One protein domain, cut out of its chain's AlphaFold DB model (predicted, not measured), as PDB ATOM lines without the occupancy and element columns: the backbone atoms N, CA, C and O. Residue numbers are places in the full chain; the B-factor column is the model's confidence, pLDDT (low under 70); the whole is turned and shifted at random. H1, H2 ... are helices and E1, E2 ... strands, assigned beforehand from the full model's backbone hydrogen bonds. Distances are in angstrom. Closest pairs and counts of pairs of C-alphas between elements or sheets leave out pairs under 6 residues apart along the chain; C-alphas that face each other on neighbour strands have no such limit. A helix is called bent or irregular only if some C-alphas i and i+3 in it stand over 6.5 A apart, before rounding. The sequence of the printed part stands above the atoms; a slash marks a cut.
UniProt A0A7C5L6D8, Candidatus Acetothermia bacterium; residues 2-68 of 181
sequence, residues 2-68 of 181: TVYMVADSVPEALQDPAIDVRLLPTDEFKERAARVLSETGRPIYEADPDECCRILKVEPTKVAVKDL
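This is residues 2 to 68 of the 181 residues of a protein of Candidatus Acetothermia bacterium (UniProt A0A7C5L6D8). A small parallel sheet of two strands, E1 and E2, and the helix H1 follow one another along the longest axis, and the longest helix, H3, folds back beside H1 and the sheet. The short helix H2 lies at the turn between H1 and H3, while residues 7 to 19 make a wide loop on the side of the sheet away from H3. The printed part has 67 residues, with two named strands and three named helices in the order E1, E2, H1, H2, H3, and its class is mixed, helices and strands. It is loose, with a radius of gyration of the C-alphas of 14.0 A, and elongated, spanning 43 by 27 by 16 A.

E1, residues 2 to 6, begins at C-alpha 2 (76.668, 26.311, -44.953) and is 13.5 A long; E2, residues 20 to 24, is 12.8 A long. H1, residues 27 to 40, is 19.9 A long, and H2 is residues 44 to 47. H3, residues 49 to 65, is 22.6 A long and ends at C-alpha 65 (85.021, 30.489, -51.292). It has a kink of 26 degrees near residue 56 and is only just irregular: C-alphas 56 and 59 are 7.0 A apart.

E1 and E2 are parallel at 25 degrees, with N 3 and O 20 at 2.8 A. The closest C-alphas of E1 and H3, Tyr 4 and Ala 64, are 6.2 A apart. H1, with residues 28 to 33 alone, touches H3 at a shallow tilt of 11 degrees, opposite ways; their closest C-alphas, Phe 29 and Ile 55, are 6.2 A apart. H2 touches H1, closest at C-alphas Ala 33 and Ile 44, 5.2 A, and touches H3 only at the corner, closest at C-alphas Tyr 45 and Cys 52, 5.5 A. E1 and H1 are apart. Every O i to N i+4 pair is within hydrogen-bond range in H1, 11 of 13 are in H3, and H2 is too short for one.

The C-alphas farthest apart, Ala 18 and Glu 39, are 43.6 A apart. The printed part has no cut; the link from E1 to E2, 13 residues, is long. Mean pLDDT of the printed part is 96.2, and no printed residue is under 70.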
ATOM      1  N   THR A   2      77.253  25.366 -43.982       94.56
ATOM      2  CA  THR A   2      76.668  26.311 -44.953       94.56
ATOM      3  C   THR A   2      76.737  25.729 -46.364       94.56
ATOM      4  O   THR A   2      77.792  25.253 -46.778       94.56
ATOM      5  N   VAL A   3      75.631  25.785 -47.105       94.75
ATOM      6  CA  VAL A   3      75.520  25.338 -48.499       94.75
ATOM      7  C   VAL A   3      75.122  26.524 -49.363       94.75
ATOM      8  O   VAL A   3      74.065  27.110 -49.164       94.75
ATOM      9  N   TYR A   4      75.950  26.866 -50.346       96.00
ATOM     10  CA  TYR A   4      75.605  27.857 -51.365       96.00
ATOM     11  C   TYR A   4      74.968  27.156 -52.559       96.00
ATOM     12  O   TYR A   4      75.508  26.164 -53.050       96.00
ATOM     13  N   MET A   5      73.834  27.662 -53.035       95.06
ATOM     14  CA  MET A   5      73.067  26.995 -54.084       95.06
ATOM     15  C   MET A   5      72.416  27.996 -55.026       95.06
ATOM     16  O   MET A   5      71.737  28.917 -54.591       95.06
ATOM     17  N   VAL A   6      72.571  27.775 -56.330       95.38
ATOM     18  CA  VAL A   6      71.845  28.525 -57.360       95.38
ATOM     19  C   VAL A   6      70.555  27.775 -57.662       95.38
ATOM     20  O   VAL A   6      70.576  26.757 -58.353       95.38
ATOM     21  N   ALA A   7      69.449  28.236 -57.088       94.38
ATOM     22  CA  ALA A   7      68.136  27.624 -57.248       94.38
ATOM     23  C   ALA A   7      67.032  28.630 -56.910       94.38
ATOM     24  O   ALA A   7      67.262  29.592 -56.181       94.38
ATOM     25  N   ASP A   8      65.823  28.367 -57.398       93.88
ATOM     26  CA  ASP A   8      64.648  29.186 -57.080       93.88
ATOM     27  C   ASP A   8      64.093  28.900 -55.671       93.88
ATOM     28  O   ASP A   8      63.378  29.724 -55.103       93.88
ATOM     29  N   SER A   9      64.414  27.740 -55.090       95.19
ATOM     30  CA  SER A   9      63.983  27.340 -53.748       95.19
ATOM     31  C   SER A   9      64.905  26.274 -53.145       95.19
ATOM     32  O   SER A   9      65.709  25.658 -53.846       95.19
ATOM     33  N   VAL A  10      64.800  26.060 -51.827       96.06
ATOM     34  CA  VAL A  10      65.567  25.031 -51.108       96.06
ATOM     35  C   VAL A  10      64.888  23.659 -51.255       96.06
ATOM     36  O   VAL A  10      63.748  23.515 -50.804       96.06
ATOM     37  N   PRO A  11      65.559  22.642 -51.838       93.94
ATOM     38  CA  PRO A  11      65.031  21.286 -51.927       93.94
ATOM     39  C   PRO A  11      64.752  20.700 -50.547       93.94
ATOM     40  O   PRO A  11      65.515  20.940 -49.616       93.94
ATOM     41  N   GLU A  12      63.721  19.861 -50.444       95.00
ATOM     42  CA  GLU A  12      63.324  19.187 -49.198       95.00
ATOM     43  C   GLU A  12      64.500  18.482 -48.504       95.00
ATOM     44  O   GLU A  12      64.696  18.632 -47.303       95.00
ATOM     45  N   ALA A  13      65.362  17.815 -49.276       91.88
ATOM     46  CA  ALA A  13      66.547  17.121 -48.767       91.88
ATOM     47  C   ALA A  13      67.577  18.030 -48.063       91.88
ATOM     48  O   ALA A  13      68.475  17.523 -47.396       91.88
ATOM     49  N   LEU A  14      67.484  19.354 -48.228       94.06
ATOM     50  CA  LEU A  14      68.349  20.345 -47.581       94.06
ATOM     51  C   LEU A  14      67.599  21.209 -46.553       94.06
ATOM     52  O   LEU A  14      68.175  22.163 -46.039       94.06
ATOM     53  N   GLN A  15      66.343  20.887 -46.226       93.81
ATOM     54  CA  GLN A  15      65.548  21.577 -45.198       93.81
ATOM     55  C   GLN A  15      65.842  21.044 -43.783       93.81
ATOM     56  O   GLN A  15      64.947  20.888 -42.955       93.81
ATOM     57  N   ASP A  16      67.113  20.756 -43.501       94.88
ATOM     58  CA  ASP A  16      67.589  20.361 -42.177       94.88
ATOM     59  C   ASP A  16      68.052  21.615 -41.409       94.88
ATOM     60  O   ASP A  16      68.882  22.364 -41.932       94.88
ATOM     61  N   PRO A  17      67.586  21.859 -40.168       93.00
ATOM     62  CA  PRO A  17      68.028  22.996 -39.354       93.00
ATOM     63  C   PRO A  17      69.548  23.084 -39.113       93.00
ATOM     64  O   PRO A  17      70.054  24.157 -38.789       93.00
ATOM     65  N   ALA A  18      70.294  21.985 -39.253       96.00
ATOM     66  CA  ALA A  18      71.754  21.960 -39.157       96.00
ATOM     67  C   ALA A  18      72.465  22.481 -40.427       96.00
ATOM     68  O   ALA A  18      73.698  22.655 -40.432       96.00
ATOM     69  N   ILE A  19      71.716  22.724 -41.507       96.00
ATOM     70  CA  ILE A  19      72.214  23.181 -42.802       96.00
ATOM     71  C   ILE A  19      71.731  24.617 -43.063       96.00
ATOM     72  O   ILE A  19      70.554  24.880 -43.276       96.00
ATOM     73  N   ASP A  20      72.673  25.561 -43.093       96.00
ATOM     74  CA  ASP A  20      72.443  26.946 -43.515       96.00
ATOM     75  C   ASP A  20      72.502  27.017 -45.046       96.00
ATOM     76  O   ASP A  20      73.588  27.035 -45.632       96.00
ATOM     77  N   VAL A  21      71.349  27.006 -45.718       96.94
ATOM     78  CA  VAL A  21      71.288  27.099 -47.184       96.94
ATOM     79  C   VAL A  21      71.199  28.558 -47.625       96.94
ATOM     80  O   VAL A  21      70.225  29.254 -47.352       96.94
ATOM     81  N   ARG A  22      72.196  29.004 -48.388       96.75
ATOM     82  CA  ARG A  22      72.267  30.334 -48.999       96.75
ATOM     83  C   ARG A  22      71.932  30.240 -50.481       96.75
ATOM     84  O   ARG A  22      72.759  29.802 -51.285       96.75
ATOM     85  N   LEU A  23      70.717  30.656 -50.830       97.00
ATOM     86  CA  LEU A  23      70.298  30.767 -52.225       97.00
ATOM     87  C   LEU A  23      71.027  31.920 -52.914       97.00
ATOM     88  O   LEU A  23      71.150  33.017 -52.370       97.00
ATOM     89  N   LEU A  24      71.502  31.651 -54.122       96.75
ATOM     90  CA  LEU A  24      72.137  32.612 -55.005       96.75
ATOM     91  C   LEU A  24      71.218  32.904 -56.203       96.75
ATOM     92  O   LEU A  24      70.472  32.010 -56.615       96.75
ATOM     93  N   PRO A  25      71.266  34.128 -56.764       94.12
ATOM     94  CA  PRO A  25      70.335  34.559 -57.803       94.12
ATOM     95  C   PRO A  25      70.362  33.681 -59.058       94.12
ATOM     96  O   PRO A  25      71.418  33.209 -59.482       94.12
ATOM     97  N   THR A  26      69.198  33.519 -59.689       96.12
ATOM     98  CA  THR A  26      69.028  32.770 -60.948       96.12
ATOM     99  C   THR A  26      68.747  33.673 -62.152       96.12
ATOM    100  O   THR A  26      68.685  33.182 -63.279       96.12
ATOM    101  N   ASP A  27      68.602  34.985 -61.943       96.69
ATOM    102  CA  ASP A  27      68.124  35.932 -62.959       96.69
ATOM    103  C   ASP A  27      69.067  36.030 -64.161       96.69
ATOM    104  O   ASP A  27      68.634  35.843 -65.296       96.69
ATOM    105  N   GLU A  28      70.375  36.195 -63.916       96.31
ATOM    106  CA  GLU A  28      71.381  36.237 -64.987       96.31
ATOM    107  C   GLU A  28      71.324  34.968 -65.849       96.31
ATOM    108  O   GLU A  28      71.362  35.039 -67.079       96.31
ATOM    109  N   PHE A  29      71.178  33.799 -65.216       97.38
ATOM    110  CA  PHE A  29      71.051  32.538 -65.940       97.38
ATOM    111  C   PHE A  29      69.786  32.512 -66.799       97.38
ATOM    112  O   PHE A  29      69.865  32.145 -67.969       97.38
ATOM    113  N   LYS A  30      68.634  32.910 -66.247       97.56
ATOM    114  CA  LYS A  30      67.352  32.923 -66.968       97.56
ATOM    115  C   LYS A  30      67.414  33.838 -68.190       97.56
ATOM    116  O   LYS A  30      67.045  33.414 -69.285       97.56
ATOM    117  N   GLU A  31      67.940  35.049 -68.026       98.06
ATOM    118  CA  GLU A  31      68.100  36.018 -69.113       98.06
ATOM    119  C   GLU A  31      69.043  35.502 -70.206       98.06
ATOM    120  O   GLU A  31      68.706  35.519 -71.394       98.06
ATOM    121  N   ARG A  32      70.222  34.999 -69.817       98.12
ATOM    122  CA  ARG A  32      71.216  34.473 -70.763       98.12
ATOM    123  C   ARG A  32      70.716  33.230 -71.485       98.12
ATOM    124  O   ARG A  32      70.870  33.135 -72.700       98.12
ATOM    125  N   ALA A  33      70.074  32.307 -70.772       98.00
ATOM    126  CA  ALA A  33      69.509  31.102 -71.362       98.00
ATOM    127  C   ALA A  33      68.405  31.426 -72.379       98.00
ATOM    128  O   ALA A  33      68.410  30.860 -73.472       98.00
ATOM    129  N   ALA A  34      67.503  32.360 -72.055       98.50
ATOM    130  CA  ALA A  34      66.451  32.804 -72.968       98.50
ATOM    131  C   ALA A  34      67.030  33.449 -74.234       98.50
ATOM    132  O   ALA A  34      66.602  33.133 -75.346       98.50
ATOM    133  N   ARG A  35      68.050  34.301 -74.076       98.44
ATOM    134  CA  ARG A  35      68.739  34.935 -75.201       98.44
ATOM    135  C   ARG A  35      69.380  33.904 -76.131       98.44
ATOM    136  O   ARG A  35      69.076  33.904 -77.321       98.44
ATOM    137  N   VAL A  36      70.200  33.000 -75.594       98.31
ATOM    138  CA  VAL A  36      70.886  31.968 -76.393       98.31
ATOM    139  C   VAL A  36      69.881  31.067 -77.108       98.31
ATOM    140  O   VAL A  36      70.072  30.750 -78.282       98.31
ATOM    141  N   LEU A  37      68.778  30.709 -76.446       98.44
ATOM    142  CA  LEU A  37      67.706  29.942 -77.075       98.44
ATOM    143  C   LEU A  37      67.080  30.702 -78.251       98.44
ATOM    144  O   LEU A  37      66.871  30.109 -79.305       98.44
ATOM    145  N   SER A  38      66.816  32.004 -78.100       98.50
ATOM    146  CA  SER A  38      66.237  32.824 -79.172       98.50
ATOM    147  C   SER A  38      67.172  33.010 -80.373       98.50
ATOM    148  O   SER A  38      66.709  33.027 -81.509       98.50
ATOM    149  N   GLU A  39      68.484  33.109 -80.136       98.25
ATOM    150  CA  GLU A  39      69.489  33.352 -81.178       98.25
ATOM    151  C   GLU A  39      69.896  32.064 -81.908       98.25
ATOM    152  O   GLU A  39      70.181  32.092 -83.104       98.25
ATOM    153  N   THR A  40      69.932  30.929 -81.202       97.62
ATOM    154  CA  THR A  40      70.504  29.672 -81.724       97.62
ATOM    155  C   THR A  40      69.486  28.548 -81.915       97.62
ATOM    156  O   THR A  40      69.798  27.544 -82.552       97.62
ATOM    157  N   GLY A  41      68.292  28.667 -81.326       98.25
ATOM    158  CA  GLY A  41      67.301  27.589 -81.261       98.25
ATOM    159  C   GLY A  41      67.692  26.422 -80.345       98.25
ATOM    160  O   GLY A  41      66.995  25.410 -80.319       98.25
ATOM    161  N   ARG A  42      68.798  26.531 -79.597       97.69
ATOM    162  CA  ARG A  42      69.337  25.473 -78.731       97.69
ATOM    163  C   ARG A  42      69.450  25.956 -77.283       97.69
ATOM    164  O   ARG A  42      69.691  27.139 -77.046       97.69
ATOM    165  N   PRO A  43      69.305  25.064 -76.290       97.88
ATOM    166  CA  PRO A  43      69.480  25.445 -74.897       97.88
ATOM    167  C   PRO A  43      70.937  25.834 -74.609       97.88
ATOM    168  O   PRO A  43      71.874  25.291 -75.200       97.88
ATOM    169  N   ILE A  44      71.145  26.740 -73.650       98.00
ATOM    170  CA  ILE A  44      72.479  27.293 -73.360       98.00
ATOM    171  C   ILE A  44      73.516  26.224 -73.000       98.00
ATOM    172  O   ILE A  44      74.653  26.318 -73.431       98.00
ATOM    173  N   TYR A  45      73.142  25.153 -72.293       97.00
ATOM    174  CA  TYR A  45      74.081  24.078 -71.941       97.00
ATOM    175  C   TYR A  45      74.593  23.268 -73.148       97.00
ATOM    176  O   TYR A  45      75.518  22.476 -72.991       97.00
ATOM    177  N   GLU A  46      73.982  23.425 -74.323       96.88
ATOM    178  CA  GLU A  46      74.403  22.807 -75.582       96.88
ATOM    179  C   GLU A  46      75.096  23.800 -76.512       96.88
ATOM    180  O   GLU A  46      76.090  23.451 -77.147       96.88
ATOM    181  N   ALA A  47      74.542  25.010 -76.622       97.19
ATOM    182  CA  ALA A  47      75.042  26.050 -77.514       97.19
ATOM    183  C   ALA A  47      76.270  26.770 -76.944       97.19
ATOM    184  O   ALA A  47      77.213  27.039 -77.684       97.19
ATOM    185  N   ASP A  48      76.265  27.041 -75.638       97.19
ATOM    186  CA  ASP A  48      77.340  27.716 -74.912       97.19
ATOM    187  C   ASP A  48      77.521  27.100 -73.506       97.19
ATOM    188  O   ASP A  48      77.122  27.654 -72.469       97.19
ATOM    189  N   PRO A  49      78.090  25.884 -73.442       97.12
ATOM    190  CA  PRO A  49      78.266  25.170 -72.184       97.12
ATOM    191  C   PRO A  49      79.305  25.834 -71.262       97.12
ATOM    192  O   PRO A  49      79.356  25.516 -70.066       97.12
ATOM    193  N   ASP A  50      80.148  26.725 -71.792       96.69
ATOM    194  CA  ASP A  50      81.097  27.514 -71.014       96.69
ATOM    195  C   ASP A  50      80.379  28.617 -70.247       96.69
ATOM    196  O   ASP A  50      80.499  28.644 -69.020       96.69
ATOM    197  N   GLU A  51      79.552  29.421 -70.915       97.25
ATOM    198  CA  GLU A  51      78.753  30.462 -70.264       97.25
ATOM    199  C   GLU A  51      77.753  29.868 -69.266       97.25
ATOM    200  O   GLU A  51      77.655  30.322 -68.123       97.25
ATOM    201  N   CYS A  52      77.085  28.770 -69.637       97.44
ATOM    202  CA  CYS A  52      76.202  28.038 -68.729       97.44
ATOM    203  C   CYS A  52      76.923  27.634 -67.430       97.44
ATOM    204  O   CYS A  52      76.424  27.861 -66.325       97.44
ATOM    205  N   CYS A  53      78.123  27.050 -67.540       97.62
ATOM    206  CA  CYS A  53      78.893  26.662 -66.361       97.62
ATOM    207  C   CYS A  53      79.485  27.867 -65.620       97.62
ATOM    208  O   CYS A  53      79.614  27.798 -64.398       97.62
ATOM    209  N   ARG A  54      79.842  28.955 -66.311       97.31
ATOM    210  CA  ARG A  54      80.330  30.177 -65.668       97.31
ATOM    211  C   ARG A  54      79.283  30.706 -64.691       97.31
ATOM    212  O   ARG A  54      79.589  30.831 -63.506       97.31
ATOM    213  N   ILE A  55      78.056  30.910 -65.170       97.38
ATOM    214  CA  ILE A  55      76.953  31.479 -64.384       97.38
ATOM    215  C   ILE A  55      76.510  30.522 -63.273       97.38
ATOM    216  O   ILE A  55      76.351  30.936 -62.133       97.38
ATOM    217  N   LEU A  56      76.326  29.231 -63.576       97.12
ATOM    218  CA  LEU A  56      75.751  28.289 -62.605       97.12
ATOM    219  C   LEU A  56      76.768  27.632 -61.667       97.12
ATOM    220  O   LEU A  56      76.366  27.005 -60.689       97.12
ATOM    221  N   LYS A  57      78.071  27.695 -61.966       96.69
ATOM    222  CA  LYS A  57      79.095  26.976 -61.190       96.69
ATOM    223  C   LYS A  57      80.234  27.872 -60.767       96.69
ATOM    224  O   LYS A  57      80.542  27.915 -59.583       96.69
ATOM    225  N   VAL A  58      80.868  28.569 -61.704       96.94
ATOM    226  CA  VAL A  58      82.089  29.325 -61.402       96.94
ATOM    227  C   VAL A  58      81.791  30.534 -60.521       96.94
ATOM    228  O   VAL A  58      82.336  30.603 -59.423       96.94
ATOM    229  N   GLU A  59      80.915  31.447 -60.945       96.44
ATOM    230  CA  GLU A  59      80.590  32.650 -60.157       96.44
ATOM    231  C   GLU A  59      80.007  32.313 -58.769       96.44
ATOM    232  O   GLU A  59      80.494  32.840 -57.768       96.44
ATOM    233  N   PRO A  60      79.072  31.354 -58.641       96.62
ATOM    234  CA  PRO A  60      78.575  30.910 -57.340       96.62
ATOM    235  C   PRO A  60      79.667  30.333 -56.439       96.62
ATOM    236  O   PRO A  60      79.685  30.581 -55.234       96.62
ATOM    237  N   THR A  61      80.613  29.591 -57.023       96.44
ATOM    238  CA  THR A  61      81.753  29.050 -56.277       96.44
ATOM    239  C   THR A  61      82.649  30.175 -55.768       96.44
ATOM    240  O   THR A  61      83.056  30.115 -54.613       96.44
ATOM    241  N   LYS A  62      82.906  31.225 -56.565       95.81
ATOM    242  CA  LYS A  62      83.658  32.409 -56.106       95.81
ATOM    243  C   LYS A  62      83.014  33.037 -54.873       95.81
ATOM    244  O   LYS A  62      83.702  33.317 -53.895       95.81
ATOM    245  N   VAL A  63      81.686  33.188 -54.878       95.31
ATOM    246  CA  VAL A  63      80.937  33.690 -53.714       95.31
ATOM    247  C   VAL A  63      81.124  32.781 -52.499       95.31
ATOM    248  O   VAL A  63      81.344  33.277 -51.395       95.31
ATOM    249  N   ALA A  64      81.065  31.462 -52.695       94.94
ATOM    250  CA  ALA A  64      81.170  30.483 -51.617       94.94
ATOM    251  C   ALA A  64      82.567  30.427 -50.975       94.94
ATOM    252  O   ALA A  64      82.673  30.213 -49.768       94.94
ATOM    253  N   VAL A  65      83.631  30.620 -51.763       94.69
ATOM    254  CA  VAL A  65      85.021  30.489 -51.292       94.69
ATOM    255  C   VAL A  65      85.679  31.810 -50.899       94.69
ATOM    256  O   VAL A  65      86.811  31.791 -50.421       94.69
ATOM    257  N   LYS A  66      85.002  32.952 -51.085       93.12
ATOM    258  CA  LYS A  66      85.595  34.294 -50.931       93.12
ATOM    259  C   LYS A  66      86.327  34.505 -49.595       93.12
ATOM    260  O   LYS A  66      87.401  35.098 -49.578       93.12
ATOM    261  N   ASP A  67      85.780  33.959 -48.508       91.12
ATOM    262  CA  ASP A  67      86.296  34.120 -47.141       91.12
ATOM    263  C   ASP A  67      87.045  32.869 -46.642       91.12
ATOM    264  O   ASP A  67      87.392  32.784 -45.468       91.12
ATOM    265  N   LEU A  68      87.277  31.876 -47.509       93.31
ATOM    266  CA  LEU A  68      87.955  30.633 -47.147       93.31
ATOM    267  C   LEU A  68      89.454  30.718 -47.443       93.31
ATOM    268  O   LEU A  68      89.873  31.275 -48.461       93.31
TER     269      LEU A  68